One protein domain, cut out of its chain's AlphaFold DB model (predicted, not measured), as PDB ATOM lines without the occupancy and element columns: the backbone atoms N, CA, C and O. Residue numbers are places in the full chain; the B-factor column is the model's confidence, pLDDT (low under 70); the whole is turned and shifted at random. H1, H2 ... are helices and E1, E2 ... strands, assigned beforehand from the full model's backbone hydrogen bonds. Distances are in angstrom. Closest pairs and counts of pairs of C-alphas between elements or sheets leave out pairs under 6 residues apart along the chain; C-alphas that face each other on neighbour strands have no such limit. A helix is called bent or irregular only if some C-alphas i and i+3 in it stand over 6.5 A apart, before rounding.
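What this domain is: This is residues 127 to 258 of the 259 residues of the protein "Glutathione peroxidase" of Thraustotheca clavata (UniProt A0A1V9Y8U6). A small two-strand hairpin, E1 and E2, lies between helix H3 and helix H4, and the long helix H1 runs side by side with H4. The short helix H2 lies off to the other side of H1, and long loops make up much of the body. The printed part has 132 residues, with H1, H2, H3, E1, E2 and H4 in that order; the two strands form an antiparallel sheet. The class is mostly helix, though under half of the residues are in named elements. The whole is compact, with a radius of gyration of the C-alphas of 14.1 A, and rounded, spanning 39 by 34 by 24 A.

How they stand to each other: H1, residues 136 to 154, touches H4, residues 245 to 257; the closest C-alphas, of Gln 143 and Pro 245, are 5.8 A apart. They run the same way at a shallow tilt of 17 degrees. H2, residues 174 to 182, is close to H1 but not clearly touching, about perpendicular at 75 degrees; their closest C-alphas, of Tyr 141 and Ala 181, are 7.6 A apart. H3, residues 203 to 211, is apart from H1, H2 and H4. E1, residues 226 to 229, and E2, residues 235 to 239, form an antiparallel hairpin at 162 degrees, with N 228 and O 237 at 2.8 A and N 239 and O 226 at 2.8 A, within hydrogen-bond range. The closest C-alphas of H3 and E2, of Leu 208 and Pro 235, are 6.7 A apart. Those of E1 and H4, of Leu 228 and Ile 252, are 7.7 A apart, and E2 and H4 are near each other. Each O i to N i+4 pair is within hydrogen-bond range in H2 and H3, against 13 of 15 in H1 and 6 of 9 in H4.

Where its parts are: H1 begins at C-alpha 136, (-37.278, 40.896, -37.316), and is 26.3 A long, with a kink of 36 degrees near residue 148. It is irregular, with C-alphas 150 and 153 at 7.7 A. H2 is 12.3 A long and H3 12.6 A. E1 begins at C-alpha 226, (-35.513, 34.534, -26.441). E1 measures 9.8 A and E2 11.8 A. H4 is 18.4 A long, irregular with C-alphas 247 and 250 at 7.6 A, and ends at C-alpha 257, (-27.991, 15.731, -26.793).

The domain as a whole: The two farthest C-alphas, of Pro 171 and Lys 258, are 39.3 A apart. The printed part has no cut. The links H1 to H2, H2 to H3 and H3 to E1 are long; E1 to E2 and E2 to H4 are tight. Mean pLDDT of the printed part is 82.1, and it is under 70 at residues 127 to 135, 169 to 170, 176 and 214 to 217.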
ATOM      1  N   GLU A 127     -41.193  33.570 -26.933       34.56
ATOM      2  CA  GLU A 127     -42.037  34.791 -26.989       34.56
ATOM      3  C   GLU A 127     -42.233  35.230 -28.467       34.56
ATOM      4  O   GLU A 127     -41.266  35.173 -29.230       34.56
ATOM      5  N   LEU A 128     -43.438  35.643 -28.903       40.53
ATOM      6  CA  LEU A 128     -43.732  36.047 -30.303       40.53
ATOM      7  C   LEU A 128     -44.375  37.432 -30.365       40.53
ATOM      8  O   LEU A 128     -45.193  37.709 -29.510       40.53
ATOM      9  N   THR A 129     -44.119  38.232 -31.416       37.44
ATOM     10  CA  THR A 129     -45.014  39.358 -31.769       37.44
ATOM     11  C   THR A 129     -45.145  39.692 -33.266       37.44
ATOM     12  O   THR A 129     -44.271  39.313 -34.048       37.44
ATOM     13  N   SER A 130     -46.168  40.482 -33.651       33.81
ATOM     14  CA  SER A 130     -46.471  40.962 -35.017       33.81
ATOM     15  C   SER A 130     -46.661  42.496 -35.207       33.81
ATOM     16  O   SER A 130     -47.773  42.995 -35.249       33.81
ATOM     17  N   TYR A 131     -45.589  43.265 -35.473       35.88
ATOM     18  CA  TYR A 131     -45.606  44.427 -36.399       35.88
ATOM     19  C   TYR A 131     -44.163  44.851 -36.727       35.88
ATOM     20  O   TYR A 131     -43.354  45.086 -35.830       35.88
ATOM     21  N   ASP A 132     -43.805  44.892 -38.011       43.94
ATOM     22  CA  ASP A 132     -42.419  45.030 -38.471       43.94
ATOM     23  C   ASP A 132     -41.868  46.462 -38.298       43.94
ATOM     24  O   ASP A 132     -42.190  47.370 -39.061       43.94
ATOM     25  N   MET A 133     -40.967  46.642 -37.328       39.97
ATOM     26  CA  MET A 133     -39.843  47.563 -37.499       39.97
ATOM     27  C   MET A 133     -38.548  46.734 -37.580       39.97
ATOM     28  O   MET A 133     -38.121  46.184 -36.565       39.97
ATOM     29  N   GLN A 134     -37.905  46.718 -38.761       53.72
ATOM     30  CA  GLN A 134     -36.562  46.170 -39.087       53.72
ATOM     31  C   GLN A 134     -36.441  44.694 -39.556       53.72
ATOM     32  O   GLN A 134     -35.372  44.100 -39.442       53.72
ATOM     33  N   GLY A 135     -37.479  44.074 -40.116       64.81
ATOM     34  CA  GLY A 135     -37.456  42.724 -40.701       64.81
ATOM     35  C   GLY A 135     -37.406  41.574 -39.688       64.81
ATOM     36  O   GLY A 135     -37.385  40.403 -40.078       64.81
ATOM     37  N   LEU A 136     -37.418  41.884 -38.386       73.62
ATOM     38  CA  LEU A 136     -37.278  40.896 -37.316       73.62
ATOM     39  C   LEU A 136     -38.444  39.909 -37.288       73.62
ATOM     40  O   LEU A 136     -38.208  38.730 -37.053       73.62
ATOM     41  N   THR A 137     -39.673  40.341 -37.572       76.88
ATOM     42  CA  THR A 137     -40.838  39.444 -37.563       76.88
ATOM     43  C   THR A 137     -40.685  38.327 -38.581       76.88
ATOM     44  O   THR A 137     -40.720  37.156 -38.215       76.88
ATOM     45  N   LYS A 138     -40.422  38.675 -39.845       81.06
ATOM     46  CA  LYS A 138     -40.227  37.681 -40.903       81.06
ATOM     47  C   LYS A 138     -39.039  36.767 -40.597       81.06
ATOM     48  O   LYS A 138     -39.180  35.554 -40.689       81.06
ATOM     49  N   LEU A 139     -37.903  37.339 -40.189       85.50
ATOM     50  CA  LEU A 139     -36.704  36.579 -39.830       85.50
ATOM     51  C   LEU A 139     -36.989  35.557 -38.722       85.50
ATOM     52  O   LEU A 139     -36.687  34.376 -38.875       85.50
ATOM     53  N   ASN A 140     -37.580  36.008 -37.614       87.75
ATOM     54  CA  ASN A 140     -37.814  35.158 -36.455       87.75
ATOM     55  C   ASN A 140     -38.864  34.088 -36.749       87.75
ATOM     56  O   ASN A 140     -38.604  32.925 -36.462       87.75
ATOM     57  N   TYR A 141     -40.006  34.436 -37.350       84.62
ATOM     58  CA  TYR A 141     -41.035  33.443 -37.664       84.62
ATOM     59  C   TYR A 141     -40.513  32.360 -38.606       84.62
ATOM     60  O   TYR A 141     -40.664  31.182 -38.302       84.62
ATOM     61  N   THR A 142     -39.859  32.736 -39.711       87.88
ATOM     62  CA  THR A 142     -39.329  31.752 -40.663       87.88
ATOM     63  C   THR A 142     -38.327  30.815 -39.989       87.88
ATOM     64  O   THR A 142     -38.486  29.600 -40.064       87.88
ATOM     65  N   GLN A 143     -37.348  31.355 -39.259       95.31
ATOM     66  CA  GLN A 143     -36.315  30.515 -38.651       95.31
ATOM     67  C   GLN A 143     -36.830  29.682 -37.467       95.31
ATOM     68  O   GLN A 143     -36.424  28.533 -37.313       95.31
ATOM     69  N   LEU A 144     -37.748  30.206 -36.645       95.00
ATOM     70  CA  LEU A 144     -38.359  29.431 -35.557       95.00
ATOM     71  C   LEU A 144     -39.211  28.280 -36.103       95.00
ATOM     72  O   LEU A 144     -39.136  27.177 -35.572       95.00
ATOM     73  N   VAL A 145     -39.970  28.501 -37.181       94.88
ATOM     74  CA  VAL A 145     -40.731  27.434 -37.853       94.88
ATOM     75  C   VAL A 145     -39.801  26.353 -38.400       94.88
ATOM     76  O   VAL A 145     -40.096  25.167 -38.265       94.88
ATOM     77  N   GLU A 146     -38.665  26.731 -38.985       95.44
ATOM     78  CA  GLU A 146     -37.674  25.764 -39.463       95.44
ATOM     79  C   GLU A 146     -37.038  24.960 -38.319       95.44
ATOM     80  O   GLU A 146     -36.962  23.734 -38.412       95.44
ATOM     81  N   LEU A 147     -36.651  25.612 -37.216       94.69
ATOM     82  CA  LEU A 147     -36.118  24.926 -36.031       94.69
ATOM     83  C   LEU A 147     -37.144  23.974 -35.408       94.69
ATOM     84  O   LEU A 147     -36.808  22.841 -35.070       94.69
ATOM     85  N   ASP A 148     -38.396  24.412 -35.292       95.75
ATOM     86  CA  ASP A 148     -39.507  23.598 -34.802       95.75
ATOM     87  C   ASP A 148     -39.717  22.371 -35.699       95.75
ATOM     88  O   ASP A 148     -39.682  21.238 -35.226       95.75
ATOM     89  N   ASN A 149     -39.807  22.555 -37.018       93.56
ATOM     90  CA  ASN A 149     -39.924  21.434 -37.955       93.56
ATOM     91  C   ASN A 149     -38.735  20.460 -37.878       93.56
ATOM     92  O   ASN A 149     -38.922  19.262 -38.080       93.56
ATOM     93  N   LYS A 150     -37.524  20.951 -37.592       95.44
ATOM     94  CA  LYS A 150     -36.307  20.131 -37.530       95.44
ATOM     95  C   LYS A 150     -36.171  19.343 -36.224       95.44
ATOM     96  O   LYS A 150     -35.688  18.209 -36.244       95.44
ATOM     97  N   TYR A 151     -36.570  19.932 -35.099       95.31
ATOM     98  CA  TYR A 151     -36.220  19.424 -33.770       95.31
ATOM     99  C   TYR A 151     -37.404  19.102 -32.859       95.31
ATOM    100  O   TYR A 151     -37.176  18.557 -31.776       95.31
ATOM    101  N   ARG A 152     -38.655  19.381 -33.252       92.12
ATOM    102  CA  ARG A 152     -39.822  19.105 -32.393       92.12
ATOM    103  C   ARG A 152     -39.895  17.646 -31.962       92.12
ATOM    104  O   ARG A 152     -40.034  17.361 -30.775       92.12
ATOM    105  N   ASP A 153     -39.687  16.726 -32.899       93.31
ATOM    106  CA  ASP A 153     -39.716  15.281 -32.629       93.31
ATOM    107  C   ASP A 153     -38.519  14.804 -31.787       93.31
ATOM    108  O   ASP A 153     -38.533  13.713 -31.222       93.31
ATOM    109  N   GLN A 154     -37.487  15.641 -31.661       90.81
ATOM    110  CA  GLN A 154     -36.325  15.407 -30.802       90.81
ATOM    111  C   GLN A 154     -36.506  16.037 -29.413       90.81
ATOM    112  O   GLN A 154     -35.645  15.877 -28.549       90.81
ATOM    113  N   GLY A 155     -37.625  16.725 -29.167       90.00
ATOM    114  CA  GLY A 155     -37.983  17.303 -27.874       90.00
ATOM    115  C   GLY A 155     -37.802  18.815 -27.764       90.00
ATOM    116  O   GLY A 155     -37.949  19.334 -26.661       90.00
ATOM    117  N   LEU A 156     -37.501  19.531 -28.858       94.00
ATOM    118  CA  LEU A 156     -37.610  20.992 -28.853       94.00
ATOM    119  C   LEU A 156     -39.089  21.380 -28.770       94.00
ATOM    120  O   LEU A 156     -39.899  20.919 -29.570       94.00
ATOM    121  N   GLN A 157     -39.445  22.266 -27.845       92.06
ATOM    122  CA  GLN A 157     -40.759  22.897 -27.837       92.06
ATOM    123  C   GLN A 157     -40.594  24.402 -27.939       92.06
ATOM    124  O   GLN A 157     -39.938  25.029 -27.108       92.06
ATOM    125  N   ILE A 158     -41.200  24.982 -28.974       90.62
ATOM    126  CA  ILE A 158     -41.326  26.427 -29.071       90.62
ATOM    127  C   ILE A 158     -42.635  26.826 -28.391       90.62
ATOM    128  O   ILE A 158     -43.673  26.257 -28.681       90.62
ATOM    129  N   LEU A 159     -42.606  27.775 -27.463       87.25
ATOM    130  CA  LEU A 159     -43.817  28.404 -26.922       87.25
ATOM    131  C   LEU A 159     -43.796  29.859 -27.343       87.25
ATOM    132  O   LEU A 159     -42.745  30.343 -27.721       87.25
ATOM    133  N   ALA A 160     -44.906  30.567 -27.308       88.06
ATOM    134  CA  ALA A 160     -44.922  31.923 -27.819       88.06
ATOM    135  C   ALA A 160     -45.900  32.807 -27.069       88.06
ATOM    136  O   ALA A 160     -47.092  32.551 -27.104       88.06
ATOM    137  N   TYR A 161     -45.410  33.871 -26.443       88.81
ATOM    138  CA  TYR A 161     -46.227  34.873 -25.758       88.81
ATOM    139  C   TYR A 161     -46.293  36.171 -26.564       88.81
ATOM    140  O   TYR A 161     -45.289  36.880 -26.634       88.81
ATOM    141  N   PRO A 162     -47.453  36.496 -27.147       87.69
ATOM    142  CA  PRO A 162     -47.740  37.826 -27.657       87.69
ATOM    143  C   PRO A 162     -47.642  38.879 -26.558       87.69
ATOM    144  O   PRO A 162     -48.062  38.645 -25.426       87.69
ATOM    145  N   CYS A 163     -47.108  40.055 -26.875       86.06
ATOM    146  CA  CYS A 163     -46.914  41.137 -25.914       86.06
ATOM    147  C   CYS A 163     -47.037  42.498 -26.603       86.06
ATOM    148  O   CYS A 163     -46.377  42.761 -27.602       86.06
ATOM    149  N   ASN A 164     -47.855  43.400 -26.052       85.06
ATOM    150  CA  ASN A 164     -48.052  44.734 -26.636       85.06
ATOM    151  C   ASN A 164     -47.226  45.841 -25.955       85.06
ATOM    152  O   ASN A 164     -47.404  47.022 -26.252       85.06
ATOM    153  N   GLN A 165     -46.337  45.492 -25.020       85.00
ATOM    154  CA  GLN A 165     -45.594  46.472 -24.215       85.00
ATOM    155  C   GLN A 165     -44.492  47.203 -25.004       85.00
ATOM    156  O   GLN A 165     -43.965  48.215 -24.541       85.00
ATOM    157  N   PHE A 166     -44.136  46.715 -26.195       84.12
ATOM    158  CA  PHE A 166     -43.016  47.220 -26.987       84.12
ATOM    159  C   PHE A 166     -43.519  47.958 -28.224       84.12
ATOM    160  O   PHE A 166     -43.835  47.358 -29.249       84.12
ATOM    161  N   GLY A 167     -43.634  49.283 -28.106       75.88
ATOM    162  CA  GLY A 167     -44.040  50.151 -29.214       75.88
ATOM    163  C   GLY A 167     -45.458  49.904 -29.738       75.88
ATOM    164  O   GLY A 167     -45.751  50.318 -30.853       75.88
ATOM    165  N   GLY A 168     -46.318  49.218 -28.976       71.88
ATOM    166  CA  GLY A 168     -47.670  48.887 -29.422       71.88
ATOM    167  C   GLY A 168     -47.705  47.942 -30.630       71.88
ATOM    168  O   GLY A 168     -48.651  48.005 -31.409       71.88
ATOM    169  N   GLN A 169     -46.664  47.118 -30.818       66.44
ATOM    170  CA  GLN A 169     -46.493  46.229 -31.978       66.44
ATOM    171  C   GLN A 169     -47.282  44.916 -31.886       66.44
ATOM    172  O   GLN A 169     -47.059  44.024 -32.691       66.44
ATOM    173  N   GLU A 170     -48.185  44.775 -30.920       69.19
ATOM    174  CA  GLU A 170     -49.144  43.672 -30.870       69.19
ATOM    175  C   GLU A 170     -50.552  44.186 -30.512       69.19
ATOM    176  O   GLU A 170     -51.139  43.822 -29.476       69.19
ATOM    177  N   PRO A 171     -51.109  45.107 -31.326       74.94
ATOM    178  CA  PRO A 171     -52.399  45.723 -31.032       74.94
ATOM    179  C   PRO A 171     -53.554  44.738 -31.247       74.94
ATOM    180  O   PRO A 171     -54.617  44.915 -30.651       74.94
ATOM    181  N   GLY A 172     -53.325  43.692 -32.049       70.56
ATOM    182  CA  GLY A 172     -54.302  42.677 -32.407       70.56
ATOM    183  C   GLY A 172     -54.835  41.873 -31.220       70.56
ATOM    184  O   GLY A 172     -54.260  41.805 -30.126       70.56
ATOM    185  N   THR A 173     -55.985  41.264 -31.458       74.69
ATOM    186  CA  THR A 173     -56.622  40.258 -30.610       74.69
ATOM    187  C   THR A 173     -55.871  38.929 -30.690       74.69
ATOM    188  O   THR A 173     -55.202  38.647 -31.681       74.69
ATOM    189  N   ASN A 174     -56.036  38.064 -29.684       72.88
ATOM    190  CA  ASN A 174     -55.417  36.729 -29.661       72.88
ATOM    191  C   ASN A 174     -55.678  35.931 -30.956       72.88
ATOM    192  O   ASN A 174     -54.793  35.242 -31.453       72.88
ATOM    193  N   ALA A 175     -56.869  36.065 -31.547       71.38
ATOM    194  CA  ALA A 175     -57.215  35.386 -32.796       71.38
ATOM    195  C   ALA A 175     -56.475  35.936 -34.024       71.38
ATOM    196  O   ALA A 175     -56.015  35.152 -34.846       71.38
ATOM    197  N   GLU A 176     -56.331  37.259 -34.135       63.53
ATOM    198  CA  GLU A 176     -55.570  37.884 -35.230       63.53
ATOM    199  C   GLU A 176     -54.090  37.497 -35.149       63.53
ATOM    200  O   GLU A 176     -53.451  37.264 -36.170       63.53
ATOM    201  N   ILE A 177     -53.562  37.352 -33.933       76.94
ATOM    202  CA  ILE A 177     -52.183  36.917 -33.695       76.94
ATOM    203  C   ILE A 177     -51.987  35.456 -34.114       76.94
ATOM    204  O   ILE A 177     -50.996  35.124 -34.766       76.94
ATOM    205  N   LEU A 178     -52.941  34.580 -33.777       79.81
ATOM    206  CA  LEU A 178     -52.924  33.182 -34.212       79.81
ATOM    207  C   LEU A 178     -52.990  33.060 -35.737       79.81
ATOM    208  O   LEU A 178     -52.217  32.303 -36.320       79.81
ATOM    209  N   GLU A 179     -53.879  33.814 -36.387       71.94
ATOM    210  CA  GLU A 179     -53.997  33.836 -37.849       71.94
ATOM    211  C   GLU A 179     -52.714  34.360 -38.507       71.94
ATOM    212  O   GLU A 179     -52.192  33.742 -39.438       71.94
ATOM    213  N   PHE A 180     -52.152  35.445 -37.970       77.56
ATOM    214  CA  PHE A 180     -50.884  36.001 -38.431       77.56
ATOM    215  C   PHE A 180     -49.760  34.961 -38.367       77.56
ATOM    216  O   PHE A 180     -49.054  34.740 -39.353       77.56
ATOM    217  N   ALA A 181     -49.613  34.283 -37.230       79.12
ATOM    218  CA  ALA A 181     -48.595  33.260 -37.038       79.12
ATOM    219  C   ALA A 181     -48.808  32.029 -37.933       79.12
ATOM    220  O   ALA A 181     -47.844  31.480 -38.480       79.12
ATOM    221  N   ALA A 182     -50.063  31.620 -38.136       79.12
ATOM    222  CA  ALA A 182     -50.418  30.543 -39.055       79.12
ATOM    223  C   ALA A 182     -50.006  30.869 -40.502       79.12
ATOM    224  O   ALA A 182     -49.587  29.969 -41.229       79.12
ATOM    225  N   GLY A 183     -50.020  32.150 -40.895       76.94
ATOM    226  CA  GLY A 183     -49.507  32.623 -42.186       76.94
ATOM    227  C   GLY A 183     -48.022  32.318 -42.434       76.94
ATOM    228  O   GLY A 183     -47.604  32.212 -43.586       76.94
ATOM    229  N   PHE A 184     -47.231  32.103 -41.378       82.62
ATOM    230  CA  PHE A 184     -45.832  31.657 -41.463       82.62
ATOM    231  C   PHE A 184     -45.669  30.133 -41.375       82.62
ATOM    232  O   PHE A 184     -44.551  29.628 -41.465       82.62
ATOM    233  N   GLY A 185     -46.760  29.388 -41.184       86.38
ATOM    234  CA  GLY A 185     -46.726  27.947 -40.941       86.38
ATOM    235  C   GLY A 185     -46.345  27.573 -39.508       86.38
ATOM    236  O   GLY A 185     -45.929  26.435 -39.277       86.38
ATOM    237  N   ALA A 186     -46.479  28.497 -38.548       86.38
ATOM    238  CA  ALA A 186     -46.253  28.206 -37.137       86.38
ATOM    239  C   ALA A 186     -47.256  27.163 -36.628       86.38
ATOM    240  O   ALA A 186     -48.469  27.326 -36.749       86.38
ATOM    241  N   LYS A 187     -46.725  26.076 -36.065       87.56
ATOM    242  CA  LYS A 187     -47.500  24.978 -35.457       87.56
ATOM    243  C   LYS A 187     -47.230  24.827 -33.963       87.56
ATOM    244  O   LYS A 187     -47.869  24.018 -33.298       87.56
ATOM    245  N   PHE A 188     -46.252  25.566 -33.458       87.69
ATOM    246  CA  PHE A 188     -45.886  25.569 -32.059       87.69
ATOM    247  C   PHE A 188     -46.884  26.402 -31.224       87.69
ATOM    248  O   PHE A 188     -47.513  27.313 -31.768       87.69
ATOM    249  N   PRO A 189     -47.075  26.095 -29.926       87.06
ATOM    250  CA  PRO A 189     -48.038  26.794 -29.077       87.06
ATOM    251  C   PRO A 189     -47.846  28.313 -29.014       87.06
ATOM    252  O   PRO A 189     -46.763  28.799 -28.688       87.06
ATOM    253  N   ILE A 190     -48.939  29.046 -29.231       85.31
ATOM    254  CA  ILE A 190     -49.036  30.497 -29.048       85.31
ATOM    255  C   ILE A 190     -50.064  30.766 -27.955       85.31
ATOM    256  O   ILE A 190     -51.198  30.294 -28.019       85.31
ATOM    257  N   PHE A 191     -49.624  31.478 -26.928       85.75
ATOM    258  CA  PHE A 191     -50.368  31.796 -25.722       85.75
ATOM    259  C   PHE A 191     -51.159  33.089 -25.903       85.75
ATOM    260  O   PHE A 191     -51.028  33.805 -26.896       85.75
ATOM    261  N   GLU A 192     -51.984  33.393 -24.910       82.44
ATOM    262  CA  GLU A 192     -52.629  34.694 -24.808       82.44
ATOM    263  C   GLU A 192     -51.612  35.821 -24.674       82.44
ATOM    264  O   GLU A 192     -50.519  35.655 -24.120       82.44
ATOM    265  N   LYS A 193     -52.025  37.001 -25.137       83.25
ATOM    266  CA  LYS A 193     -51.257  38.219 -24.949       83.25
ATOM    267  C   LYS A 193     -51.002  38.478 -23.466       83.25
ATOM    268  O   LYS A 193     -51.929  38.515 -22.660       83.25
ATOM    269  N   ALA A 194     -49.742  38.688 -23.123       83.25
ATOM    270  CA  ALA A 194     -49.279  38.780 -21.753       83.25
ATOM    271  C   ALA A 194     -48.299  39.937 -21.564       83.25
ATOM    272  O   ALA A 194     -47.513  40.266 -22.452       83.25
ATOM    273  N   ASP A 195     -48.311  40.509 -20.363       87.31
ATOM    274  CA  ASP A 195     -47.273  41.432 -19.929       87.31
ATOM    275  C   ASP A 195     -46.025  40.648 -19.510       87.31
ATOM    276  O   ASP A 195     -46.081  39.679 -18.743       87.31
ATOM    277  N   VAL A 196     -44.870  41.093 -20.000       91.38
ATOM    278  CA  VAL A 196     -43.567  40.462 -19.737       91.38
ATOM    279  C   VAL A 196     -42.672  41.342 -18.864       91.38
ATOM    280  O   VAL A 196     -41.614  40.911 -18.401       91.38
ATOM    281  N   ASN A 197     -43.096  42.580 -18.612       87.31
ATOM    282  CA  ASN A 197     -42.495  43.567 -17.722       87.31
ATOM    283  C   ASN A 197     -43.558  44.260 -16.848       87.31
ATOM    284  O   ASN A 197     -44.747  44.223 -17.149       87.31
ATOM    285  N   GLY A 198     -43.109  44.921 -15.774       90.19
ATOM    286  CA  GLY A 198     -43.975  45.648 -14.837       90.19
ATOM    287  C   GLY A 198     -44.694  44.754 -13.821       90.19
ATOM    288  O   GLY A 198     -44.416  43.559 -13.726       90.19
ATOM    289  N   ASP A 199     -45.616  45.345 -13.067       89.12
ATOM    290  CA  ASP A 199     -46.291  44.689 -11.935       89.12
ATOM    291  C   ASP A 199     -47.216  43.541 -12.365       89.12
ATOM    292  O   ASP A 199     -47.420  42.592 -11.614       89.12
ATOM    293  N   ASN A 200     -47.702  43.580 -13.609       88.19
ATOM    294  CA  ASN A 200     -48.530  42.532 -14.211       88.19
ATOM    295  C   ASN A 200     -47.706  41.472 -14.966       88.19
ATOM    296  O   ASN A 200     -48.277  40.669 -15.704       88.19
ATOM    297  N   THR A 201     -46.372  41.473 -14.824       88.81
ATOM    298  CA  THR A 201     -45.503  40.485 -15.486       88.81
ATOM    299  C   THR A 201     -45.973  39.069 -15.157       88.81
ATOM    300  O   THR A 201     -46.043  38.701 -13.981       88.81
ATOM    301  N   GLN A 202     -46.187  38.235 -16.178       83.31
ATOM    302  CA  GLN A 202     -46.494  36.823 -15.948       83.31
ATOM    303  C   GLN A 202     -45.373  36.132 -15.147       83.31
ATOM    304  O   GLN A 202     -44.191  36.341 -15.446       83.31
ATOM    305  N   PRO A 203     -45.694  35.251 -14.180       89.12
ATOM    306  CA  PRO A 203     -44.704  34.640 -13.288       89.12
ATOM    307  C   PRO A 203     -43.510  33.990 -14.002       89.12
ATOM    308  O   PRO A 203     -42.378  34.088 -13.524       89.12
ATOM    309  N   VAL A 204     -43.740  33.390 -15.177       86.56
ATOM    310  CA  VAL A 204     -42.685  32.787 -16.006       86.56
ATOM    311  C   VAL A 204     -41.607  33.803 -16.399       86.56
ATOM    312  O   VAL A 204     -40.417  33.529 -16.248       86.56
ATOM    313  N   PHE A 205     -41.986  35.016 -16.808       88.06
ATOM    314  CA  PHE A 205     -41.030  36.057 -17.178       88.06
ATOM    315  C   PHE A 205     -40.343  36.654 -15.953       88.06
ATOM    316  O   PHE A 205     -39.157  36.973 -16.023       88.06
ATOM    317  N   THR A 206     -41.027  36.765 -14.811       85.75
ATOM    318  CA  THR A 206     -40.378  37.147 -13.544       85.75
ATOM    319  C   THR A 206     -39.261  36.165 -13.194       85.75
ATOM    320  O   THR A 206     -38.128  36.583 -12.939       85.75
ATOM    321  N   TYR A 207     -39.544  34.863 -13.272       86.38
ATOM    322  CA  TYR A 207     -38.559  33.813 -13.033       86.38
ATOM    323  C   TYR A 207     -37.391  33.877 -14.030       86.38
ATOM    324  O   TYR A 207     -36.237  34.004 -13.613       86.38
ATOM    325  N   LEU A 208     -37.670  33.874 -15.336       86.31
ATOM    326  CA  LEU A 208     -36.642  33.869 -16.383       86.31
ATOM    327  C   LEU A 208     -35.734  35.102 -16.317       86.31
ATOM    328  O   LEU A 208     -34.512  34.967 -16.362       86.31
ATOM    329  N   LYS A 209     -36.304  36.299 -16.133       85.25
ATOM    330  CA  LYS A 209     -35.540  37.547 -15.984       85.25
ATOM    331  C   LYS A 209     -34.667  37.558 -14.726       85.25
ATOM    332  O   LYS A 209     -33.619  38.202 -14.735       85.25
ATOM    333  N   SER A 210     -35.091  36.872 -13.658       86.31
ATOM    334  CA  SER A 210     -34.312  36.755 -12.415       86.31
ATOM    335  C   SER A 210     -33.111  35.814 -12.548       86.31
ATOM    336  O   SER A 210     -32.081  36.047 -11.920       86.31
ATOM    337  N   LYS A 211     -33.230  34.767 -13.375       85.44
ATOM    338  CA  LYS A 211     -32.166  33.780 -13.610       85.44
ATOM    339  C   LYS A 211     -31.215  34.194 -14.727       85.44
ATOM    340  O   LYS A 211     -30.021  33.940 -14.632       85.44
ATOM    341  N   LEU A 212     -31.737  34.844 -15.764       81.06
ATOM    342  CA  LEU A 212     -31.004  35.250 -16.960       81.06
ATOM    343  C   LEU A 212     -31.126  36.766 -17.155       81.06
ATOM    344  O   LEU A 212     -31.930  37.280 -17.946       81.06
ATOM    345  N   THR A 213     -30.318  37.499 -16.392       72.44
ATOM    346  CA  THR A 213     -30.260  38.961 -16.463       72.44
ATOM    347  C   THR A 213     -29.713  39.425 -17.812       72.44
ATOM    348  O   THR A 213     -28.769  38.844 -18.342       72.44
ATOM    349  N   GLY A 214     -30.296  40.486 -18.373       59.22
ATOM    350  CA  GLY A 214     -29.763  41.135 -19.569       59.22
ATOM    351  C   GLY A 214     -28.576  42.049 -19.248       59.22
ATOM    352  O   GLY A 214     -28.283  42.339 -18.091       59.22
ATOM    353  N   THR A 215     -27.924  42.561 -20.292       51.22
ATOM    354  CA  THR A 215     -26.740  43.439 -20.193       51.22
ATOM    355  C   THR A 215     -27.009  44.786 -19.510       51.22
ATOM    356  O   THR A 215     -26.088  45.404 -18.989       51.22
ATOM    357  N   LEU A 216     -28.268  45.237 -19.477       52.66
ATOM    358  CA  LEU A 216     -28.716  46.494 -18.859       52.66
ATOM    359  C   LEU A 216     -29.912  46.237 -17.927       52.66
ATOM    360  O   LEU A 216     -30.985  46.830 -18.075       52.66
ATOM    361  N   GLY A 217     -29.752  45.285 -17.006       60.69
ATOM    362  CA  GLY A 217     -30.777  44.878 -16.044       60.69
ATOM    363  C   GLY A 217     -31.640  43.705 -16.516       60.69
ATOM    364  O   GLY A 217     -31.458  43.145 -17.596       60.69
ATOM    365  N   SER A 218     -32.598  43.311 -15.679       73.12
ATOM    366  CA  SER A 218     -33.379  42.087 -15.886       73.12
ATOM    367  C   SER A 218     -34.528  42.245 -16.891       73.12
ATOM    368  O   SER A 218     -34.922  41.254 -17.503       73.12
ATOM    369  N   SER A 219     -35.032  43.463 -17.134       77.81
ATOM    370  CA  SER A 219     -36.195  43.687 -18.010       77.81
ATOM    371  C   SER A 219     -35.991  43.215 -19.454       77.81
ATOM    372  O   SER A 219     -34.885  43.268 -20.005       77.81
ATOM    373  N   ILE A 220     -37.072  42.742 -20.075       85.19
ATOM    374  CA  ILE A 220     -37.121  42.455 -21.514       85.19
ATOM    375  C   ILE A 220     -37.125  43.789 -22.255       85.19
ATOM    376  O   ILE A 220     -37.840  44.707 -21.863       85.19
ATOM    377  N   LYS A 221     -36.244  43.931 -23.247       78.00
ATOM    378  CA  LYS A 221     -35.948  45.234 -23.861       78.00
ATOM    379  C   LYS A 221     -36.771  45.503 -25.108       78.00
ATOM    380  O   LYS A 221     -37.031  46.661 -25.402       78.00
ATOM    381  N   TRP A 222     -37.134  44.451 -25.831       83.31
ATOM    382  CA  TRP A 222     -37.894  44.539 -27.065       83.31
ATOM    383  C   TRP A 222     -38.482  43.173 -27.422       83.31
ATOM    384  O   TRP A 222     -38.082  42.152 -26.848       83.31
ATOM    385  N   ASN A 223     -39.351  43.188 -28.429       80.94
ATOM    386  CA  ASN A 223     -39.883  42.015 -29.110       80.94
ATOM    387  C   ASN A 223     -38.776  41.040 -29.531       80.94
ATOM    388  O   ASN A 223     -37.662  41.453 -29.854       80.94
ATOM    389  N   PHE A 224     -39.099  39.746 -29.561       86.88
ATOM    390  CA  PHE A 224     -38.177  38.661 -29.919       86.88
ATOM    391  C   PHE A 224     -36.963  38.511 -28.993       86.88
ATOM    392  O   PHE A 224     -35.913  38.035 -29.429       86.88
ATOM    393  N   THR A 225     -37.069  38.872 -27.716       88.56
ATOM    394  CA  THR A 225     -36.127  38.336 -26.721       88.56
ATOM    395  C   THR A 225     -36.394  36.835 -26.571       88.56
ATOM    396  O   THR A 225     -37.546  36.432 -26.455       88.56
ATOM    397  N   LYS A 226     -35.353  35.994 -26.585       92.50
ATOM    398  CA  LYS A 226     -35.513  34.534 -26.441       92.50
ATOM    399  C   LYS A 226     -34.865  34.039 -25.163       92.50
ATOM    400  O   LYS A 226     -33.819  34.546 -24.760       92.50
ATOM    401  N   PHE A 227     -35.456  33.010 -24.574       94.31
ATOM    402  CA  PHE A 227     -34.898  32.278 -23.448       94.31
ATOM    403  C   PHE A 227     -34.845  30.806 -23.833       94.31
ATOM    404  O   PHE A 227     -35.865  30.236 -24.192       94.31
ATOM    405  N   LEU A 228     -33.669  30.194 -23.760       94.69
ATOM    406  CA  LEU A 228     -33.515  28.754 -23.905       94.69
ATOM    407  C   LEU A 228     -33.509  28.125 -22.514       94.69
ATOM    408  O   LEU A 228     -32.829  28.606 -21.603       94.69
ATOM    409  N   VAL A 229     -34.302  27.072 -22.357       91.62
ATOM    410  CA  VAL A 229     -34.531  26.346 -21.105       91.62
ATOM    411  C   VAL A 229     -34.301  24.869 -21.389       91.62
ATOM    412  O   VAL A 229     -34.740  24.376 -22.430       91.62
ATOM    413  N   ASP A 230     -33.608  24.172 -20.494       89.44
ATOM    414  CA  ASP A 230     -33.342  22.743 -20.657       89.44
ATOM    415  C   ASP A 230     -34.563  21.859 -20.327       89.44
ATOM    416  O   ASP A 230     -35.629  22.321 -19.905       89.44
ATOM    417  N   ARG A 231     -34.408  20.543 -20.516       88.38
ATOM    418  CA  ARG A 231     -35.468  19.544 -20.286       88.38
ATOM    419  C   ARG A 231     -35.873  19.405 -18.816       88.38
ATOM    420  O   ARG A 231     -36.928  18.834 -18.524       88.38
ATOM    421  N   GLN A 232     -35.047  19.907 -17.906       84.19
ATOM    422  CA  GLN A 232     -35.260  19.931 -16.465       84.19
ATOM    423  C   GLN A 232     -35.876  21.267 -16.010       84.19
ATOM    424  O   GLN A 232     -36.052  21.491 -14.809       84.19
ATOM    425  N   GLY A 233     -36.226  22.150 -16.952       84.12
ATOM    426  CA  GLY A 233     -36.838  23.445 -16.674       84.12
ATOM    427  C   GLY A 233     -35.849  24.495 -16.164       84.12
ATOM    428  O   GLY A 233     -36.276  25.537 -15.658       84.12
ATOM    429  N   GLN A 234     -34.538  24.249 -16.264       86.25
ATOM    430  CA  GLN A 234     -33.525  25.210 -15.839       86.25
ATOM    431  C   GLN A 234     -33.225  26.208 -16.965       86.25
ATOM    432  O   GLN A 234     -32.973  25.807 -18.106       86.25
ATOM    433  N   PRO A 235     -33.245  27.524 -16.683       89.69
ATOM    434  CA  PRO A 235     -32.880  28.527 -17.675       89.69
ATOM    435  C   PRO A 235     -31.411  28.379 -18.087       89.69
ATOM    436  O   PRO A 235     -30.517  28.490 -17.250       89.69
ATOM    437  N   PHE A 236     -31.169  28.156 -19.378       89.88
ATOM    438  CA  PHE A 236     -29.835  27.957 -19.938       89.88
ATOM    439  C   PHE A 236     -29.223  29.278 -20.412       89.88
ATOM    440  O   PHE A 236     -28.131  29.651 -19.984       89.88
ATOM    441  N   LYS A 237     -29.924  30.011 -21.287       89.44
ATOM    442  CA  LYS A 237     -29.384  31.233 -21.905       89.44
ATOM    443  C   LYS A 237     -30.473  32.169 -22.409       89.44
ATOM    444  O   LYS A 237     -31.567  31.740 -22.758       89.44
ATOM    445  N   ARG A 238     -30.167  33.466 -22.441       88.25
ATOM    446  CA  ARG A 238     -31.033  34.525 -22.976       88.25
ATOM    447  C   ARG A 238     -30.379  35.160 -24.199       88.25
ATOM    448  O   ARG A 238     -29.199  35.498 -24.149       88.25
ATOM    449  N   TYR A 239     -31.162  35.386 -25.247       87.69
ATOM    450  CA  TYR A 239     -30.719  35.981 -26.508       87.69
ATOM    451  C   TYR A 239     -31.426  37.308 -26.757       87.69
ATOM    452  O   TYR A 239     -32.594  37.486 -26.390       87.69
ATOM    453  N   SER A 240     -30.707  38.253 -27.358       84.94
ATOM    454  CA  SER A 240     -31.258  39.571 -27.651       84.94
ATOM    455  C   SER A 240     -32.252  39.502 -28.821       84.94
ATOM    456  O   SER A 240     -32.225  38.552 -29.609       84.94
ATOM    457  N   PRO A 241     -33.108  40.524 -28.978       83.44
ATOM    458  CA  PRO A 241     -33.956  40.698 -30.158       83.44
ATOM    459  C   PRO A 241     -33.227  40.505 -31.494       83.44
ATOM    460  O   PRO A 241     -33.790  39.928 -32.423       83.44
ATOM    461  N   GLN A 242     -31.972  40.961 -31.569       80.88
ATOM    462  CA  GLN A 242     -31.143  40.939 -32.774       80.88
ATOM    463  C   GLN A 242     -30.468  39.590 -33.040       80.88
ATOM    464  O   GLN A 242     -29.990  39.380 -34.149       80.88
ATOM    465  N   THR A 243     -30.405  38.686 -32.060       83.62
ATOM    466  CA  THR A 243     -29.879  37.337 -32.292       83.62
ATOM    467  C   THR A 243     -30.894  36.540 -33.111       83.62
ATOM    468  O   THR A 243     -32.043  36.362 -32.673       83.62
ATOM    469  N   ALA A 244     -30.484  36.069 -34.292       89.19
ATOM    470  CA  ALA A 244     -31.341  35.270 -35.154       89.19
ATOM    471  C   ALA A 244     -31.518  33.859 -34.559       89.19
ATOM    472  O   ALA A 244     -30.585  33.347 -33.939       89.19
ATOM    473  N   PRO A 245     -32.686  33.209 -34.722       94.94
ATOM    474  CA  PRO A 245     -32.894  31.858 -34.206       94.94
ATOM    475  C   PRO A 245     -31.832  30.830 -34.613       94.94
ATOM    476  O   PRO A 245     -31.404  30.028 -33.784       94.94
ATOM    477  N   PHE A 246     -31.343  30.888 -35.849       94.69
ATOM    478  CA  PHE A 246     -30.276  29.994 -36.305       94.69
ATOM    479  C   PHE A 246     -28.921  30.251 -35.637       94.69
ATOM    480  O   PHE A 246     -28.136  29.316 -35.495       94.69
ATOM    481  N   ASP A 247     -28.656  31.466 -35.144       92.94
ATOM    482  CA  ASP A 247     -27.387  31.784 -34.473       92.94
ATOM    483  C   ASP A 247     -27.214  31.011 -33.154       92.94
ATOM    484  O   ASP A 247     -26.096  30.872 -32.659       92.94
ATOM    485  N   PHE A 248     -28.307  30.503 -32.574       94.88
ATOM    486  CA  PHE A 248     -28.286  29.682 -31.361       94.88
ATOM    487  C   PHE A 248     -28.751  28.239 -31.582       94.88
ATOM    488  O   PHE A 248     -29.026  27.520 -30.620       94.88
ATOM    489  N   GLU A 249     -28.789  27.768 -32.831       96.69
ATOM    490  CA  GLU A 249     -29.121  26.373 -33.134       96.69
ATOM    491  C   GLU A 249     -28.142  25.390 -32.469       96.69
ATOM    492  O   GLU A 249     -28.558  24.346 -31.971       96.69
ATOM    493  N   ALA A 250     -26.854  25.737 -32.388       95.44
ATOM    494  CA  ALA A 250     -25.854  24.909 -31.715       95.44
ATOM    495  C   ALA A 250     -26.174  24.694 -30.223       95.44
ATOM    496  O   ALA A 250     -26.032  23.578 -29.726       95.44
ATOM    497  N   ASP A 251     -26.673  25.730 -29.540       96.12
ATOM    498  CA  ASP A 251     -27.089  25.649 -28.136       96.12
ATOM    499  C   ASP A 251     -28.317  24.721 -27.987       96.12
ATOM    500  O   ASP A 251     -28.402  23.934 -27.042       96.12
ATOM    501  N   ILE A 252     -29.255  24.750 -28.947       95.62
ATOM    502  CA  ILE A 252     -30.401  23.822 -28.991       95.62
ATOM    503  C   ILE A 252     -29.911  22.379 -29.136       95.62
ATOM    504  O   ILE A 252     -30.302  21.514 -28.353       95.62
ATOM    505  N   VAL A 253     -29.042  22.114 -30.115       95.50
ATOM    506  CA  VAL A 253     -28.498  20.771 -30.367       95.50
ATOM    507  C   VAL A 253     -27.726  20.254 -29.153       95.50
ATOM    508  O   VAL A 253     -27.877  19.086 -28.788       95.50
ATOM    509  N   GLU A 254     -26.958  21.118 -28.480       95.12
ATOM    510  CA  GLU A 254     -26.270  20.770 -27.236       95.12
ATOM    511  C   GLU A 254     -27.262  20.266 -26.181       95.12
ATOM    512  O   GLU A 254     -27.069  19.185 -25.621       95.12
ATOM    513  N   LEU A 255     -28.347  21.002 -25.928       92.81
ATOM    514  CA  LEU A 255     -29.337  20.608 -24.924       92.81
ATOM    515  C   LEU A 255     -30.138  19.365 -25.319       92.81
ATOM    516  O   LEU A 255     -30.459  18.557 -24.452       92.81
ATOM    517  N   LEU A 256     -30.430  19.170 -26.606       91.62
ATOM    518  CA  LEU A 256     -31.116  17.965 -27.086       91.62
ATOM    519  C   LEU A 256     -30.258  16.703 -26.937       91.62
ATOM    520  O   LEU A 256     -30.804  15.613 -26.759       91.62
ATOM    521  N   SER A 257     -28.929  16.845 -26.980       91.38
ATOM    522  CA  SER A 257     -27.991  15.731 -26.793       91.38
ATOM    523  C   SER A 257     -27.851  15.280 -25.332       91.38
ATOM    524  O   SER A 257     -27.421  14.153 -25.075       91.38
ATOM    525  N   LYS A 258     -28.233  16.133 -24.373       82.38
ATOM    526  CA  LYS A 258     -28.200  15.834 -22.938       82.38
ATOM    527  C   LYS A 258     -29.483  15.080 -22.562       82.38
ATOM    528  O   LYS A 258     -30.565  15.665 -22.511       82.38
TER     529      LYS A 258